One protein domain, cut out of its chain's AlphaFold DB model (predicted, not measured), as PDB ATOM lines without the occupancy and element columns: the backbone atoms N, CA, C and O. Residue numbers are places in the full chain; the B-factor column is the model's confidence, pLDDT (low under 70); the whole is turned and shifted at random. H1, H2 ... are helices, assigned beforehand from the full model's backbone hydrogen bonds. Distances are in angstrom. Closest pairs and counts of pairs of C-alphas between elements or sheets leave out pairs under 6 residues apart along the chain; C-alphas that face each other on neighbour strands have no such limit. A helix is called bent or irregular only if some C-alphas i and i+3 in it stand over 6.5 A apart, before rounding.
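What this domain is: This is residues 24 to 142 of the 144 residues of an uncharacterized protein of Rossellomorea vietnamensis (UniProt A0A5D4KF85). What does the shape look like? Three long helical pieces, H3b, H4 and H5, make an elongated up-and-down bundle, each running against the one before it in the chain, with H5 passing through the middle. The bent helix H1 packs on this bundle, H1b on H5 and H1a on H3b, while short H2 lies at one end. How is it made up? The 119 printed residues hold five named helices, in the order H1 to H5, and no named strand, an all-helix class. How large is it? It is compact, with a radius of gyration of the C-alphas of 14.6 A and spans of 45 by 26 by 23 A.

How they stand to each other: What does the longest helix touch? H3, residues 60 to 85, was assigned as one helix by its hydrogen bonds but is bent, with C-alphas 67 and 70 6.5 A apart; its arms H3a, residues 60 to 67, and H3b, residues 70 to 85, stand at a shallow tilt of 24 degrees. H3b touches H5, residues 118 to 141, the same way at 38 degrees, only just a steep tilt; their closest C-alphas, of Phe 74 and Gly 135, are 4.2 A apart. With residues 73 to 80 alone, H3b touches H4, residues 91 to 112, in a hairpin at a shallow tilt of 11 degrees, opposite ways, closest at the C-alphas of Leu 73 and Val 101, 6.8 A. How do H4 and H5 meet? They touch as a hairpin, opposite ways at 36 degrees, only just a steep tilt, and their closest C-alphas, of Ala 112 and Val 121, are 5.7 A apart. Where do H1 and H2 lie? H1, residues 24 to 47, was also assigned as one helix by its hydrogen bonds but is bent, with C-alphas 31 and 34 7.1 A apart and arms H1a, residues 24 to 31, and H1b, residues 34 to 47, at a steep tilt of 51 degrees. H1b touches H5, closest at the C-alphas of Leu 40 and Thr 127, 5.6 A; H1a touches H3b, closest at those of Tyr 29 and Met 71, 6.6 A. H2, residues 54 to 58, is close to but not clearly touching H3a, with the C-alphas of Leu 56 and His 62 closest at 6.5 A. What do the backbones show? Every O i to N i+4 pair is within hydrogen-bond range in H1a, H1b, H2, H3b, H4 and H5, and 3 of 4 are in H3a.

Where its parts are: Where does H1a begin? C-alpha 24 stands at (-21.126, -9.864, -30.533). How long are the longer pieces? From first to last C-alpha, H3b is 22.6 A, H4 31.2 A and H5 35.3 A, and H5 ends with C-alpha 141 at (-18.746, -21.578, -30.787).

The domain as a whole: How far does it reach? The two C-alphas farthest apart, of Arg 52 and Asn 87, are 45.6 A apart. Are there cuts or long links? The printed part has no cut; the link from H1 to H2 is short, and those from H2 to H3, H3 to H4 and H4 to H5 are tight. Where is confidence low? No printed residue is under 70, and the mean pLDDT of the printed part is 93.2.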
ATOM      1  N   ASP A  24     -21.181  -8.521 -31.112       91.94
ATOM      2  CA  ASP A  24     -21.126  -9.864 -30.533       91.94
ATOM      3  C   ASP A  24     -19.758 -10.134 -29.876       91.94
ATOM      4  O   ASP A  24     -19.695 -10.632 -28.756       91.94
ATOM      5  N   VAL A  25     -18.645  -9.764 -30.525       92.56
ATOM      6  CA  VAL A  25     -17.301  -9.959 -29.950       92.56
ATOM      7  C   VAL A  25     -17.086  -9.104 -28.702       92.56
ATOM      8  O   VAL A  25     -16.492  -9.582 -27.738       92.56
ATOM      9  N   LEU A  26     -17.580  -7.864 -28.692       93.38
ATOM     10  CA  LEU A  26     -17.522  -7.008 -27.505       93.38
ATOM     11  C   LEU A  26     -18.362  -7.579 -26.360       93.38
ATOM     12  O   LEU A  26     -17.916  -7.543 -25.213       93.38
ATOM     13  N   LEU A  27     -19.535  -8.141 -26.668       95.06
ATOM     14  CA  LEU A  27     -20.364  -8.829 -25.685       95.06
ATOM     15  C   LEU A  27     -19.614 -10.023 -25.084       95.06
ATOM     16  O   LEU A  27     -19.426 -10.053 -23.869       95.06
ATOM     17  N   PHE A  28     -19.097 -10.937 -25.912       95.69
ATOM     18  CA  PHE A  28     -18.344 -12.101 -25.427       95.69
ATOM     19  C   PHE A  28     -17.113 -11.705 -24.614       95.69
ATOM     20  O   PHE A  28     -16.812 -12.330 -23.597       95.69
ATOM     21  N   TYR A  29     -16.408 -10.650 -25.031       97.44
ATOM     22  CA  TYR A  29     -15.279 -10.137 -24.267       97.44
ATOM     23  C   TYR A  29     -15.720  -9.638 -22.890       97.44
ATOM     24  O   TYR A  29     -15.113 -10.005 -21.887       97.44
ATOM     25  N   SER A  30     -16.801  -8.854 -22.829       96.69
ATOM     26  CA  SER A  30     -17.331  -8.326 -21.568       96.69
ATOM     27  C   SER A  30     -17.775  -9.430 -20.604       96.69
ATOM     28  O   SER A  30     -17.507  -9.337 -19.408       96.69
ATOM     29  N   GLU A  31     -18.375 -10.502 -21.127       96.31
ATOM     30  CA  GLU A  31     -18.770 -11.683 -20.353       96.31
ATOM     31  C   GLU A  31     -17.558 -12.472 -19.842       96.31
ATOM     32  O   GLU A  31     -17.645 -13.089 -18.785       96.31
ATOM     33  N   SER A  32     -16.420 -12.397 -20.542       96.94
ATOM     34  CA  SER A  32     -15.174 -13.077 -20.164       96.94
ATOM     35  C   SER A  32     -14.337 -12.302 -19.138       96.94
ATOM     36  O   SER A  32     -13.386 -12.856 -18.596       96.94
ATOM     37  N   ILE A  33     -14.635 -11.023 -18.854       97.38
ATOM     38  CA  ILE A  33     -13.830 -10.202 -17.925       97.38
ATOM     39  C   ILE A  33     -13.665 -10.860 -16.542       97.38
ATOM     40  O   ILE A  33     -12.536 -10.876 -16.055       97.38
ATOM     41  N   PRO A  34     -14.710 -11.418 -15.897       97.56
ATOM     42  CA  PRO A  34     -14.546 -12.109 -14.618       97.56
ATOM     43  C   PRO A  34     -13.525 -13.252 -14.685       97.56
ATOM     44  O   PRO A  34     -12.637 -13.308 -13.837       97.56
ATOM     45  N   ASP A  35     -13.585 -14.080 -15.730       97.88
ATOM     46  CA  ASP A  35     -12.659 -15.200 -15.932       97.88
ATOM     47  C   ASP A  35     -11.226 -14.702 -16.188       97.88
ATOM     48  O   ASP A  35     -10.252 -15.291 -15.726       97.88
ATOM     49  N   ILE A  36     -11.071 -13.576 -16.892       97.69
ATOM     50  CA  ILE A  36      -9.765 -12.935 -17.114       97.69
ATOM     51  C   ILE A  36      -9.157 -12.467 -15.788       97.69
ATOM     52  O   ILE A  36      -7.958 -12.638 -15.557       97.69
ATOM     53  N   LEU A  37      -9.971 -11.872 -14.914       97.38
ATOM     54  CA  LEU A  37      -9.530 -11.419 -13.597       97.38
ATOM     55  C   LEU A  37      -9.190 -12.595 -12.675       97.38
ATOM     56  O   LEU A  37      -8.226 -12.500 -11.914       97.38
ATOM     57  N   GLU A  38      -9.933 -13.697 -12.769       97.88
ATOM     58  CA  GLU A  38      -9.628 -14.945 -12.067       97.88
ATOM     59  C   GLU A  38      -8.294 -15.535 -12.540       97.88
ATOM     60  O   GLU A  38      -7.432 -15.824 -11.716       97.88
ATOM     61  N   VAL A  39      -8.048 -15.595 -13.853       97.81
ATOM     62  CA  VAL A  39      -6.749 -16.028 -14.398       97.81
ATOM     63  C   VAL A  39      -5.607 -15.140 -13.907       97.81
ATOM     64  O   VAL A  39      -4.552 -15.659 -13.537       97.81
ATOM     65  N   LEU A  40      -5.793 -13.815 -13.888       97.50
ATOM     66  CA  LEU A  40      -4.776 -12.894 -13.378       97.50
ATOM     67  C   LEU A  40      -4.477 -13.175 -11.902       97.50
ATOM     68  O   LEU A  40      -3.313 -13.224 -11.502       97.50
ATOM     69  N   TYR A  41      -5.522 -13.389 -11.101       97.94
ATOM     70  CA  TYR A  41      -5.393 -13.744  -9.693       97.94
ATOM     71  C   TYR A  41      -4.641 -15.067  -9.513       97.94
ATOM     72  O   TYR A  41      -3.659 -15.112  -8.770       97.94
ATOM     73  N   ASP A  42      -5.056 -16.117 -10.216       97.56
ATOM     74  CA  ASP A  42      -4.480 -17.453 -10.084       97.56
ATOM     75  C   ASP A  42      -3.017 -17.478 -10.520       97.56
ATOM     76  O   ASP A  42      -2.151 -18.004  -9.815       97.56
ATOM     77  N   THR A  43      -2.719 -16.829 -11.645       96.94
ATOM     78  CA  THR A  43      -1.352 -16.692 -12.148       96.94
ATOM     79  C   THR A  43      -0.487 -15.950 -11.132       96.94
ATOM     80  O   THR A  43       0.616 -16.392 -10.807       96.94
ATOM     81  N   ALA A  44      -0.976 -14.832 -10.586       97.00
ATOM     82  CA  ALA A  44      -0.235 -14.065  -9.594       97.00
ATOM     83  C   ALA A  44       0.016 -14.891  -8.328       97.00
ATOM     84  O   ALA A  44       1.148 -14.993  -7.859       97.00
ATOM     85  N   TYR A  45      -1.037 -15.492  -7.776       96.88
ATOM     86  CA  TYR A  45      -1.013 -16.073  -6.442       96.88
ATOM     87  C   TYR A  45      -0.402 -17.477  -6.397       96.88
ATOM     88  O   TYR A  45       0.305 -17.805  -5.434       96.88
ATOM     89  N   PHE A  46      -0.676 -18.311  -7.404       95.69
ATOM     90  CA  PHE A  46      -0.246 -19.709  -7.437       95.69
ATOM     91  C   PHE A  46       0.979 -19.938  -8.318       95.69
ATOM     92  O   PHE A  46       1.850 -20.702  -7.914       95.69
ATOM     93  N   GLU A  47       1.081 -19.284  -9.479       94.94
ATOM     94  CA  GLU A  47       2.208 -19.523 -10.395       94.94
ATOM     95  C   GLU A  47       3.410 -18.620 -10.108       94.94
ATOM     96  O   GLU A  47       4.552 -19.078 -10.137       94.94
ATOM     97  N   LYS A  48       3.167 -17.334  -9.832       95.56
ATOM     98  CA  LYS A  48       4.219 -16.329  -9.591       95.56
ATOM     99  C   LYS A  48       4.473 -16.042  -8.114       95.56
ATOM    100  O   LYS A  48       5.378 -15.278  -7.791       95.56
ATOM    101  N   GLU A  49       3.686 -16.649  -7.226       96.12
ATOM    102  CA  GLU A  49       3.765 -16.494  -5.766       96.12
ATOM    103  C   GLU A  49       3.710 -15.028  -5.274       96.12
ATOM    104  O   GLU A  49       4.169 -14.696  -4.176       96.12
ATOM    105  N   ILE A  50       3.094 -14.137  -6.052       95.56
ATOM    106  CA  ILE A  50       2.892 -12.727  -5.719       95.56
ATOM    107  C   ILE A  50       1.774 -12.641  -4.676       95.56
ATOM    108  O   ILE A  50       0.592 -12.794  -4.972       95.56
ATOM    109  N   ARG A  51       2.146 -12.411  -3.412       92.94
ATOM    110  CA  ARG A  51       1.182 -12.354  -2.294       92.94
ATOM    111  C   ARG A  51       0.520 -10.993  -2.117       92.94
ATOM    112  O   ARG A  51      -0.584 -10.924  -1.587       92.94
ATOM    113  N   ARG A  52       1.204  -9.924  -2.523       94.62
ATOM    114  CA  ARG A  52       0.690  -8.556  -2.462       94.62
ATOM    115  C   ARG A  52       0.078  -8.216  -3.817       94.62
ATOM    116  O   ARG A  52       0.812  -7.919  -4.750       94.62
ATOM    117  N   LEU A  53      -1.242  -8.323  -3.919       94.50
ATOM    118  CA  LEU A  53      -1.969  -8.239  -5.188       94.50
ATOM    119  C   LEU A  53      -2.402  -6.813  -5.540       94.50
ATOM    120  O   LEU A  53      -2.651  -6.524  -6.706       94.50
ATOM    121  N   GLU A  54      -2.452  -5.904  -4.567       94.75
ATOM    122  CA  GLU A  54      -2.893  -4.521  -4.766       94.75
ATOM    123  C   GLU A  54      -2.160  -3.813  -5.925       94.75
ATOM    124  O   GLU A  54      -2.833  -3.172  -6.729       94.75
ATOM    125  N   PRO A  55      -0.829  -3.971  -6.119       91.69
ATOM    126  CA  PRO A  55      -0.146  -3.400  -7.279       91.69
ATOM    127  C   PRO A  55      -0.731  -3.850  -8.626       91.69
ATOM    128  O   PRO A  55      -0.833  -3.040  -9.542       91.69
ATOM    129  N   LEU A  56      -1.153  -5.112  -8.750       93.75
ATOM    130  CA  LEU A  56      -1.686  -5.669  -9.996       93.75
ATOM    131  C   LEU A  56      -3.129  -5.232 -10.271       93.75
ATOM    132  O   LEU A  56      -3.488  -5.023 -11.429       93.75
ATOM    133  N   PHE A  57      -3.955  -5.103  -9.229       95.25
ATOM    134  CA  PHE A  57      -5.397  -4.853  -9.370       95.25
ATOM    135  C   PHE A  57      -5.794  -3.379  -9.225       95.25
ATOM    136  O   PHE A  57      -6.797  -2.960  -9.794       95.25
ATOM    137  N   GLU A  58      -5.009  -2.569  -8.514       93.44
ATOM    138  CA  GLU A  58      -5.317  -1.148  -8.292       93.44
ATOM    139  C   GLU A  58      -4.524  -0.210  -9.214       93.44
ATOM    140  O   GLU A  58      -4.771   0.998  -9.254       93.44
ATOM    141  N   SER A  59      -3.569  -0.741  -9.984       93.12
ATOM    142  CA  SER A  59      -2.760   0.062 -10.901       93.12
ATOM    143  C   SER A  59      -3.579   0.606 -12.079       93.12
ATOM    144  O   SER A  59      -4.381  -0.120 -12.667       93.12
ATOM    145  N   PRO A  60      -3.302   1.838 -12.554       91.19
ATOM    146  CA  PRO A  60      -3.854   2.349 -13.810       91.19
ATOM    147  C   PRO A  60      -3.566   1.460 -15.029       91.19
ATOM    148  O   PRO A  60      -4.270   1.547 -16.034       91.19
ATOM    149  N   PHE A  61      -2.516   0.633 -14.973       94.94
ATOM    150  CA  PHE A  61      -2.224  -0.325 -16.035       94.94
ATOM    151  C   PHE A  61      -3.267  -1.439 -16.108       94.94
ATOM    152  O   PHE A  61      -3.616  -1.829 -17.213       94.94
ATOM    153  N   HIS A  62      -3.817  -1.892 -14.977       94.44
ATOM    154  CA  HIS A  62      -4.860  -2.921 -14.941       94.44
ATOM    155  C   HIS A  62      -6.035  -2.564 -15.860       94.44
ATOM    156  O   HIS A  62      -6.469  -3.361 -16.687       94.44
ATOM    157  N   TYR A  63      -6.501  -1.319 -15.771       92.12
ATOM    158  CA  TYR A  63      -7.581  -0.815 -16.614       92.12
ATOM    159  C   TYR A  63      -7.200  -0.825 -18.097       92.12
ATOM    160  O   TYR A  63      -7.970  -1.313 -18.913       92.12
ATOM    161  N   ARG A  64      -5.990  -0.375 -18.464       92.75
ATOM    162  CA  ARG A  64      -5.514  -0.448 -19.863       92.75
ATOM    163  C   ARG A  64      -5.337  -1.885 -20.346       92.75
ATOM    164  O   ARG A  64      -5.590  -2.179 -21.514       92.75
ATOM    165  N   PHE A  65      -4.903  -2.770 -19.461       95.69
ATOM    166  CA  PHE A  65      -4.765  -4.187 -19.734       95.69
ATOM    167  C   PHE A  65      -6.121  -4.789 -20.105       95.69
ATOM    168  O   PHE A  65      -6.227  -5.380 -21.173       95.69
ATOM    169  N   ILE A  66      -7.170  -4.550 -19.316       94.75
ATOM    170  CA  ILE A  66      -8.520  -5.050 -19.613       94.75
ATOM    171  C   ILE A  66      -9.160  -4.306 -20.796       94.75
ATOM    172  O   ILE A  66      -9.653  -4.933 -21.727       94.75
ATOM    173  N   GLU A  67      -9.159  -2.978 -20.827       90.06
ATOM    174  CA  GLU A  67      -9.928  -2.227 -21.831       90.06
ATOM    175  C   GLU A  67      -9.278  -2.207 -23.220       90.06
ATOM    176  O   GLU A  67      -9.975  -2.063 -24.225       90.06
ATOM    177  N   PHE A  68      -7.951  -2.348 -23.303       90.62
ATOM    178  CA  PHE A  68      -7.228  -2.194 -24.563       90.62
ATOM    179  C   PHE A  68      -6.449  -3.443 -24.965       90.62
ATOM    180  O   PHE A  68      -6.700  -4.003 -26.035       90.62
ATOM    181  N   HIS A  69      -5.489  -3.885 -24.150       94.12
ATOM    182  CA  HIS A  69      -4.621  -5.002 -24.540       94.12
ATOM    183  C   HIS A  69      -5.407  -6.312 -24.645       94.12
ATOM    184  O   HIS A  69      -5.363  -6.973 -25.682       94.12
ATOM    185  N   GLY A  70      -6.188  -6.628 -23.616       95.38
ATOM    186  CA  GLY A  70      -7.023  -7.817 -23.542       95.38
ATOM    187  C   GLY A  70      -8.070  -7.856 -24.647       95.38
ATOM    188  O   GLY A  70      -8.141  -8.837 -25.379       95.38
ATOM    189  N   MET A  71      -8.808  -6.763 -24.862       95.50
ATOM    190  CA  MET A  71      -9.835  -6.708 -25.909       95.50
ATOM    191  C   MET A  71      -9.253  -6.998 -27.300       95.50
ATOM    192  O   MET A  71      -9.827  -7.770 -28.068       95.50
ATOM    193  N   ASN A  72      -8.099  -6.407 -27.627       93.69
ATOM    194  CA  ASN A  72      -7.451  -6.634 -28.918       93.69
ATOM    195  C   ASN A  72      -6.983  -8.088 -29.079       93.69
ATOM    196  O   ASN A  72      -7.200  -8.681 -30.130       93.69
ATOM    197  N   LEU A  73      -6.381  -8.674 -28.039       96.00
ATOM    198  CA  LEU A  73      -5.930 -10.068 -28.068       96.00
ATOM    199  C   LEU A  73      -7.096 -11.054 -28.165       96.00
ATOM    200  O   LEU A  73      -7.020 -12.035 -28.903       96.00
ATOM    201  N   PHE A  74      -8.194 -10.777 -27.461       96.81
ATOM    202  CA  PHE A  74      -9.421 -11.557 -27.567       96.81
ATOM    203  C   PHE A  74      -9.966 -11.513 -28.997       96.81
ATOM    204  O   PHE A  74     -10.299 -12.546 -29.574       96.81
ATOM    205  N   PHE A  75     -10.014 -10.320 -29.595       93.12
ATOM    206  CA  PHE A  75     -10.454 -10.138 -30.974       93.12
ATOM    207  C   PHE A  75      -9.562 -10.894 -31.969       93.12
ATOM    208  O   PHE A  75     -10.082 -11.575 -32.855       93.12
ATOM    209  N   ASP A  76      -8.238 -10.840 -31.797       92.25
ATOM    210  CA  ASP A  76      -7.288 -11.578 -32.636       92.25
ATOM    211  C   ASP A  76      -7.528 -13.101 -32.537       92.25
ATOM    212  O   ASP A  76      -7.594 -13.787 -33.562       92.25
ATOM    213  N   GLY A  77      -7.758 -13.630 -31.328       94.88
ATOM    214  CA  GLY A  77      -8.121 -15.038 -31.119       94.88
ATOM    215  C   GLY A  77      -9.457 -15.411 -31.765       94.88
ATOM    216  O   GLY A  77      -9.580 -16.440 -32.439       94.88
ATOM    217  N   PHE A  78     -10.459 -14.546 -31.630       94.00
ATOM    218  CA  PHE A  78     -11.772 -14.746 -32.236       94.00
ATOM    219  C   PHE A  78     -11.683 -14.814 -33.766       94.00
ATOM    220  O   PHE A  78     -12.185 -15.763 -34.377       94.00
ATOM    221  N   LEU A  79     -10.989 -13.857 -34.391       88.38
ATOM    222  CA  LEU A  79     -10.772 -13.843 -35.837       88.38
ATOM    223  C   LEU A  79      -9.992 -15.064 -36.319       88.38
ATOM    224  O   LEU A  79     -10.378 -15.670 -37.320       88.38
ATOM    225  N   PHE A  80      -8.938 -15.456 -35.600       90.56
ATOM    226  CA  PHE A  80      -8.173 -16.663 -35.907       90.56
ATOM    227  C   PHE A  80      -9.090 -17.890 -36.018       90.56
ATOM    228  O   PHE A  80      -9.019 -18.655 -36.985       90.56
ATOM    229  N   SER A  81     -10.009 -18.039 -35.064       91.88
ATOM    230  CA  SER A  81     -10.977 -19.132 -35.049       91.88
ATOM    231  C   SER A  81     -11.972 -19.061 -36.214       91.88
ATOM    232  O   SER A  81     -12.229 -20.075 -36.872       91.88
ATOM    233  N   LEU A  82     -12.476 -17.868 -36.550       87.62
ATOM    234  CA  LEU A  82     -13.363 -17.684 -37.703       87.62
ATOM    235  C   LEU A  82     -12.678 -18.032 -39.029       87.62
ATOM    236  O   LEU A  82     -13.255 -18.753 -39.849       87.62
ATOM    237  N   TYR A  83     -11.445 -17.568 -39.238       86.06
ATOM    238  CA  TYR A  83     -10.676 -17.892 -40.441       86.06
ATOM    239  C   TYR A  83     -10.365 -19.384 -40.531       86.06
ATOM    240  O   TYR A  83     -10.471 -19.972 -41.612       86.06
ATOM    241  N   SER A  84     -10.045 -20.017 -39.400       87.19
ATOM    242  CA  SER A  84      -9.835 -21.462 -39.323       87.19
ATOM    243  C   SER A  84     -11.096 -22.235 -39.729       87.19
ATOM    244  O   SER A  84     -11.049 -23.042 -40.658       87.19
ATOM    245  N   LYS A  85     -12.253 -21.920 -39.129       86.19
ATOM    246  CA  LYS A  85     -13.560 -22.516 -39.471       86.19
ATOM    247  C   LYS A  85     -13.926 -22.358 -40.944       86.19
ATOM    248  O   LYS A  85     -14.512 -23.256 -41.549       86.19
ATOM    249  N   ALA A  86     -13.595 -21.208 -41.520       81.75
ATOM    250  CA  ALA A  86     -13.866 -20.904 -42.914       81.75
ATOM    251  C   ALA A  86     -12.918 -21.612 -43.901       81.75
ATOM    252  O   ALA A  86     -13.136 -21.515 -45.108       81.75
ATOM    253  N   ASN A  87     -11.895 -22.335 -43.421       82.00
ATOM    254  CA  ASN A  87     -10.768 -22.832 -44.222       82.00
ATOM    255  C   ASN A  87     -10.060 -21.711 -45.010       82.00
ATOM    256  O   ASN A  87      -9.623 -21.921 -46.141       82.00
ATOM    257  N   LEU A  88      -9.984 -20.517 -44.416       81.19
ATOM    258  CA  LEU A  88      -9.297 -19.343 -44.964       81.19
ATOM    259  C   LEU A  88      -7.931 -19.100 -44.310       81.19
ATOM    260  O   LEU A  88      -7.184 -18.247 -44.770       81.19
ATOM    261  N   LEU A  89      -7.610 -19.837 -43.244       81.31
ATOM    262  CA  LEU A  89      -6.333 -19.739 -42.543       81.31
ATOM    263  C   LEU A  89      -5.231 -20.489 -43.307       81.31
ATOM    264  O   LEU A  89      -4.877 -21.621 -42.958       81.31
ATOM    265  N   ASP A  90      -4.722 -19.861 -44.363       83.88
ATOM    266  CA  ASP A  90      -3.494 -20.293 -45.025       83.88
ATOM    267  C   ASP A  90      -2.242 -19.916 -44.209       83.88
ATOM    268  O   ASP A  90      -2.325 -19.352 -43.114       83.88
ATOM    269  N   GLU A  91      -1.071 -20.331 -44.696       81.31
ATOM    270  CA  GLU A  91       0.214 -20.101 -44.024       81.31
ATOM    271  C   GLU A  91       0.523 -18.606 -43.887       81.31
ATOM    272  O   GLU A  91       0.910 -18.168 -42.808       81.31
ATOM    273  N   TYR A  92       0.230 -17.816 -44.923       79.38
ATOM    274  CA  TYR A  92       0.449 -16.372 -44.929       79.38
ATOM    275  C   TYR A  92      -0.416 -15.654 -43.888       79.38
ATOM    276  O   TYR A  92       0.098 -14.903 -43.062       79.38
ATOM    277  N   LEU A  93      -1.723 -15.927 -43.866       80.44
ATOM    278  CA  LEU A  93      -2.635 -15.306 -42.905       80.44
ATOM    279  C   LEU A  93      -2.317 -15.742 -41.468       80.44
ATOM    280  O   LEU A  93      -2.487 -14.975 -40.522       80.44
ATOM    281  N   ARG A  94      -1.844 -16.981 -41.285       84.12
ATOM    282  CA  ARG A  94      -1.385 -17.460 -39.979       84.12
ATOM    283  C   ARG A  94      -0.149 -16.701 -39.507       84.12
ATOM    284  O   ARG A  94      -0.100 -16.345 -38.329       84.12
ATOM    285  N   GLU A  95       0.825 -16.482 -40.382       85.81
ATOM    286  CA  GLU A  95       2.014 -15.681 -40.079       85.81
ATOM    287  C   GLU A  95       1.625 -14.240 -39.739       85.81
ATOM    288  O   GLU A  95       2.003 -13.764 -38.674       85.81
ATOM    289  N   GLU A  96       0.771 -13.602 -40.545       84.56
ATOM    290  CA  GLU A  96       0.292 -12.233 -40.309       84.56
ATOM    291  C   GLU A  96      -0.384 -12.080 -38.934       84.56
ATOM    292  O   GLU A  96      -0.063 -11.167 -38.170       84.56
ATOM    293  N   ILE A  97      -1.285 -13.003 -38.573       85.25
ATOM    294  CA  ILE A  97      -1.929 -12.998 -37.250       85.25
ATOM    295  C   ILE A  97      -0.889 -13.225 -36.147       85.25
ATOM    296  O   ILE A  97      -0.923 -12.542 -35.125       85.25
ATOM    297  N   SER A  98       0.042 -14.160 -36.340       88.12
ATOM    298  CA  SER A  98       1.071 -14.472 -35.340       88.12
ATOM    299  C   SER A  98       2.003 -13.282 -35.093       88.12
ATOM    300  O   SER A  98       2.318 -12.977 -33.942       88.12
ATOM    301  N   GLU A  99       2.410 -12.577 -36.151       91.44
ATOM    302  CA  GLU A  99       3.204 -11.350 -36.064       91.44
ATOM    303  C   GLU A  99       2.431 -10.229 -35.364       91.44
ATOM    304  O   GLU A  99       2.978  -9.566 -34.480       91.44
ATOM    305  N   GLY A 100       1.149 -10.054 -35.699       90.38
ATOM    306  CA  GLY A 100       0.277  -9.074 -35.054       90.38
ATOM    307  C   GLY A 100       0.115  -9.329 -33.554       90.38
ATOM    308  O   GLY A 100       0.324  -8.421 -32.747       90.38
ATOM    309  N   VAL A 101      -0.185 -10.572 -33.168       92.94
ATOM    310  CA  VAL A 101      -0.310 -10.983 -31.761       92.94
ATOM    311  C   VAL A 101       1.005 -10.760 -31.019       92.94
ATOM    312  O   VAL A 101       1.005 -10.163 -29.942       92.94
ATOM    313  N   LYS A 102       2.136 -11.165 -31.610       94.06
ATOM    314  CA  LYS A 102       3.459 -10.942 -31.019       94.06
ATOM    315  C   LYS A 102       3.733  -9.456 -30.792       94.06
ATOM    316  O   LYS A 102       4.095  -9.076 -29.686       94.06
ATOM    317  N   ALA A 103       3.493  -8.606 -31.791       93.62
ATOM    318  CA  ALA A 103       3.716  -7.167 -31.665       93.62
ATOM    319  C   ALA A 103       2.864  -6.534 -30.548       93.62
ATOM    320  O   ALA A 103       3.329  -5.635 -29.846       93.62
ATOM    321  N   ARG A 104       1.627  -7.007 -30.346       92.88
ATOM    322  CA  ARG A 104       0.777  -6.546 -29.236       92.88
ATOM    323  C   ARG A 104       1.281  -7.013 -27.875       92.88
ATOM    324  O   ARG A 104       1.240  -6.222 -26.933       92.88
ATOM    325  N   LEU A 105       1.735  -8.262 -27.768       94.88
ATOM    326  CA  LEU A 105       2.314  -8.807 -26.539       94.88
ATOM    327  C   LEU A 105       3.616  -8.089 -26.169       94.88
ATOM    328  O   LEU A 105       3.779  -7.713 -25.010       94.88
ATOM    329  N   ASP A 106       4.488  -7.829 -27.144       94.75
ATOM    330  CA  ASP A 106       5.730  -7.076 -26.949       94.75
ATOM    331  C   ASP A 106       5.415  -5.651 -26.456       94.75
ATOM    332  O   ASP A 106       5.918  -5.222 -25.419       94.75
ATOM    333  N   ALA A 107       4.485  -4.945 -27.114       92.19
ATOM    334  CA  ALA A 107       4.086  -3.594 -26.713       92.19
ATOM    335  C   ALA A 107       3.445  -3.534 -25.312       92.19
ATOM    336  O   ALA A 107       3.675  -2.586 -24.562       92.19
ATOM    337  N   MET A 108       2.630  -4.532 -24.957       95.38
ATOM    338  CA  MET A 108       2.041  -4.649 -23.621       95.38
ATOM    339  C   MET A 108       3.115  -4.921 -22.563       95.38
ATOM    340  O   MET A 108       3.099  -4.293 -21.507       95.38
ATOM    341  N   THR A 109       4.042  -5.837 -22.850       95.88
ATOM    342  CA  THR A 109       5.152  -6.196 -21.957       95.88
ATOM    343  C   THR A 109       6.043  -4.982 -21.701       95.88
ATOM    344  O   THR A 109       6.384  -4.703 -20.553       95.88
ATOM    345  N   ASP A 110       6.344  -4.203 -22.742       94.75
ATOM    346  CA  ASP A 110       7.107  -2.959 -22.635       94.75
ATOM    347  C   ASP A 110       6.386  -1.882 -21.807       94.75
ATOM    348  O   ASP A 110       7.037  -1.156 -21.052       94.75
ATOM    349  N   ASP A 111       5.057  -1.738 -21.930       93.38
ATOM    350  CA  ASP A 111       4.293  -0.788 -21.104       93.38
ATOM    351  C   ASP A 111       4.227  -1.247 -19.639       93.38
ATOM    352  O   ASP A 111       4.466  -0.452 -18.728       93.38
ATOM    353  N   ALA A 112       3.990  -2.541 -19.404       94.94
ATOM    354  CA  ALA A 112       3.979  -3.133 -18.068       94.94
ATOM    355  C   ALA A 112       5.350  -3.012 -17.379       94.94
ATOM    356  O   ALA A 112       5.432  -2.600 -16.222       94.94
ATOM    357  N   GLY A 113       6.441  -3.297 -18.097       95.31
ATOM    358  CA  GLY A 113       7.811  -3.282 -17.569       95.31
ATOM    359  C   GLY A 113       8.306  -1.910 -17.108       95.31
ATOM    360  O   GLY A 113       9.304  -1.815 -16.399       95.31
ATOM    361  N   ARG A 114       7.598  -0.829 -17.454       93.62
ATOM    362  CA  ARG A 114       7.871   0.519 -16.924       93.62
ATOM    363  C   ARG A 114       7.305   0.741 -15.523       93.62
ATOM    364  O   ARG A 114       7.692   1.706 -14.868       93.62
ATOM    365  N   LEU A 115       6.359  -0.092 -15.096       93.56
ATOM    366  CA  LEU A 115       5.559   0.096 -13.882       93.56
ATOM    367  C   LEU A 115       5.746  -1.026 -12.862       93.56
ATOM    368  O   LEU A 115       5.523  -0.806 -11.674       93.56
ATOM    369  N   PHE A 116       6.151  -2.203 -13.328       95.94
ATOM    370  CA  PHE A 116       6.133  -3.434 -12.558       95.94
ATOM    371  C   PHE A 116       7.475  -4.156 -12.593       95.94
ATOM    372  O   PHE A 116       8.311  -3.922 -13.467       95.94
ATOM    373  N   ASN A 117       7.674  -5.052 -11.630       95.38
ATOM    374  CA  ASN A 117       8.805  -5.970 -11.648       95.38
ATOM    375  C   ASN A 117       8.573  -7.130 -12.635       95.38
ATOM    376  O   ASN A 117       7.469  -7.337 -13.128       95.38
ATOM    377  N   GLU A 118       9.619  -7.911 -12.898       95.50
ATOM    378  CA  GLU A 118       9.587  -9.011 -13.870       95.50
ATOM    379  C   GLU A 118       8.465 -10.030 -13.603       95.50
ATOM    380  O   GLU A 118       7.724 -10.366 -14.521       95.50
ATOM    381  N   ALA A 119       8.265 -10.458 -12.352       95.31
ATOM    382  CA  ALA A 119       7.236 -11.446 -12.017       95.31
ATOM    383  C   ALA A 119       5.811 -10.913 -12.250       95.31
ATOM    384  O   ALA A 119       4.935 -11.639 -12.724       95.31
ATOM    385  N   GLU A 120       5.578  -9.639 -11.936       96.00
ATOM    386  CA  GLU A 120       4.308  -8.950 -12.185       96.00
ATOM    387  C   GLU A 120       4.048  -8.774 -13.690       96.00
ATOM    388  O   GLU A 120       2.934  -9.007 -14.156       96.00
ATOM    389  N   VAL A 121       5.076  -8.421 -14.468       97.00
ATOM    390  CA  VAL A 121       4.982  -8.331 -15.935       97.00
ATOM    391  C   VAL A 121       4.650  -9.693 -16.538       97.00
ATOM    392  O   VAL A 121       3.719  -9.804 -17.335       97.00
ATOM    393  N   GLU A 122       5.356 -10.746 -16.124       96.12
ATOM    394  CA  GLU A 122       5.082 -12.108 -16.581       96.12
ATOM    395  C   GLU A 122       3.654 -12.554 -16.247       96.12
ATOM    396  O   GLU A 122       3.044 -13.277 -17.034       96.12
ATOM    397  N   CYS A 123       3.096 -12.107 -15.120       96.50
ATOM    398  CA  CYS A 123       1.711 -12.382 -14.752       96.50
ATOM    399  C   CYS A 123       0.718 -11.798 -15.776       96.50
ATOM    400  O   CYS A 123      -0.166 -12.514 -16.261       96.50
ATOM    401  N   PHE A 124       0.904 -10.538 -16.187       96.81
ATOM    402  CA  PHE A 124       0.099  -9.934 -17.254       96.81
ATOM    403  C   PHE A 124       0.293 -10.644 -18.595       96.81
ATOM    404  O   PHE A 124      -0.681 -10.876 -19.308       96.81
ATOM    405  N   THR A 125       1.521 -11.040 -18.934       95.88
ATOM    406  CA  THR A 125       1.816 -11.735 -20.196       95.88
ATOM    407  C   THR A 125       1.183 -13.127 -20.263       95.88
ATOM    408  O   THR A 125       0.602 -13.488 -21.285       95.88
ATOM    409  N   LEU A 126       1.218 -13.901 -19.177       96.19
ATOM    410  CA  LEU A 126       0.537 -15.198 -19.101       96.19
ATOM    411  C   LEU A 126      -0.986 -15.044 -19.178       96.19
ATOM    412  O   LEU A 126      -1.644 -15.766 -19.930       96.19
ATOM    413  N   THR A 127      -1.534 -14.044 -18.486       97.12
ATOM    414  CA  THR A 127      -2.961 -13.709 -18.572       97.12
ATOM    415  C   THR A 127      -3.345 -13.312 -20.002       97.12
ATOM    416  O   THR A 127      -4.356 -13.775 -20.524       97.12
ATOM    417  N   ALA A 128      -2.516 -12.527 -20.694       96.81
ATOM    418  CA  ALA A 128      -2.732 -12.123 -22.083       96.81
ATOM    419  C   ALA A 128      -2.825 -13.315 -23.054       96.81
ATOM    420  O   ALA A 128      -3.698 -13.324 -23.927       96.81
ATOM    421  N   TYR A 129      -1.995 -14.350 -22.881       95.44
ATOM    422  CA  TYR A 129      -2.128 -15.588 -23.657       95.44
ATOM    423  C   TYR A 129      -3.480 -16.276 -23.416       95.44
ATOM    424  O   TYR A 129      -4.112 -16.739 -24.367       95.44
ATOM    425  N   LYS A 130      -3.969 -16.289 -22.171       96.81
ATOM    426  CA  LYS A 130      -5.293 -16.839 -21.843       96.81
ATOM    427  C   LYS A 130      -6.440 -16.037 -22.439       96.81
ATOM    428  O   LYS A 130      -7.389 -16.632 -22.939       96.81
ATOM    429  N   ILE A 131      -6.322 -14.714 -22.504       97.69
ATOM    430  CA  ILE A 131      -7.311 -13.869 -23.183       97.69
ATOM    431  C   ILE A 131      -7.426 -14.230 -24.674       97.69
ATOM    432  O   ILE A 131      -8.533 -14.348 -25.204       97.69
ATOM    433  N   PHE A 132      -6.299 -14.463 -25.355       96.81
ATOM    434  CA  PHE A 132      -6.307 -14.935 -26.744       96.81
ATOM    435  C   PHE A 132      -6.980 -16.317 -26.885       96.81
ATOM    436  O   PHE A 132      -7.754 -16.549 -27.822       96.81
ATOM    437  N   GLU A 133      -6.727 -17.240 -25.949       96.56
ATOM    438  CA  GLU A 133      -7.393 -18.551 -25.911       96.56
ATOM    439  C   GLU A 133      -8.914 -18.417 -25.723       96.56
ATOM    440  O   GLU A 133      -9.674 -19.086 -26.431       96.56
ATOM    441  N   PHE A 134      -9.370 -17.528 -24.835       97.50
ATOM    442  CA  PHE A 134     -10.794 -17.232 -24.643       97.50
ATOM    443  C   PHE A 134     -11.438 -16.722 -25.930       97.50
ATOM    444  O   PHE A 134     -12.458 -17.266 -26.359       97.50
ATOM    445  N   GLY A 135     -10.793 -15.774 -26.614       96.69
ATOM    446  CA  GLY A 135     -11.253 -15.288 -27.915       96.69
ATOM    447  C   GLY A 135     -11.352 -16.406 -28.952       96.69
ATOM    448  O   GLY A 135     -12.362 -16.547 -29.644       96.69
ATOM    449  N   THR A 136     -10.336 -17.270 -29.009       95.88
ATOM    450  CA  THR A 136     -10.319 -18.438 -29.901       95.88
ATOM    451  C   THR A 136     -11.500 -19.372 -29.639       95.88
ATOM    452  O   THR A 136     -12.129 -19.852 -30.587       95.88
ATOM    453  N   ASN A 137     -11.818 -19.634 -28.370       95.62
ATOM    454  CA  ASN A 137     -12.935 -20.494 -27.982       95.62
ATOM    455  C   ASN A 137     -14.290 -19.847 -28.293       95.62
ATOM    456  O   ASN A 137     -15.111 -20.485 -28.947       95.62
ATOM    457  N   ALA A 138     -14.482 -18.565 -27.981       94.56
ATOM    458  CA  ALA A 138     -15.690 -17.835 -28.372       94.56
ATOM    459  C   ALA A 138     -15.905 -17.870 -29.897       94.56
ATOM    460  O   ALA A 138     -17.000 -18.149 -30.386       94.56
ATOM    461  N   GLY A 139     -14.834 -17.707 -30.679       92.69
ATOM    462  CA  GLY A 139     -14.903 -17.842 -32.133       92.69
ATOM    463  C   GLY A 139     -15.220 -19.269 -32.603       92.69
ATOM    464  O   GLY A 139     -15.846 -19.432 -33.653       92.69
ATOM    465  N   LYS A 140     -14.857 -20.315 -31.836       89.94
ATOM    466  CA  LYS A 140     -15.175 -21.726 -32.154       89.94
ATOM    467  C   LYS A 140     -16.647 -22.057 -31.942       89.94
ATOM    468  O   LYS A 140     -17.170 -22.898 -32.674       89.94
ATOM    469  N   ASP A 141     -17.326 -21.347 -31.059       85.06
ATOM    470  CA  ASP A 141     -18.746 -21.578 -30.787       85.06
ATOM    471  C   ASP A 141     -19.652 -20.608 -31.555       85.06
ATOM    472  O   ASP A 141     -20.838 -20.870 -31.739       85.06
ATOM    473  N   TYR A 142     -19.080 -19.543 -32.129       88.38
ATOM    474  CA  TYR A 142     -19.829 -18.569 -32.919       88.38
ATOM    475  C   TYR A 142     -20.468 -19.169 -34.186       88.38
ATOM    476  O   TYR A 142     -19.786 -19.770 -35.030       88.38
TER     477      TYR A 142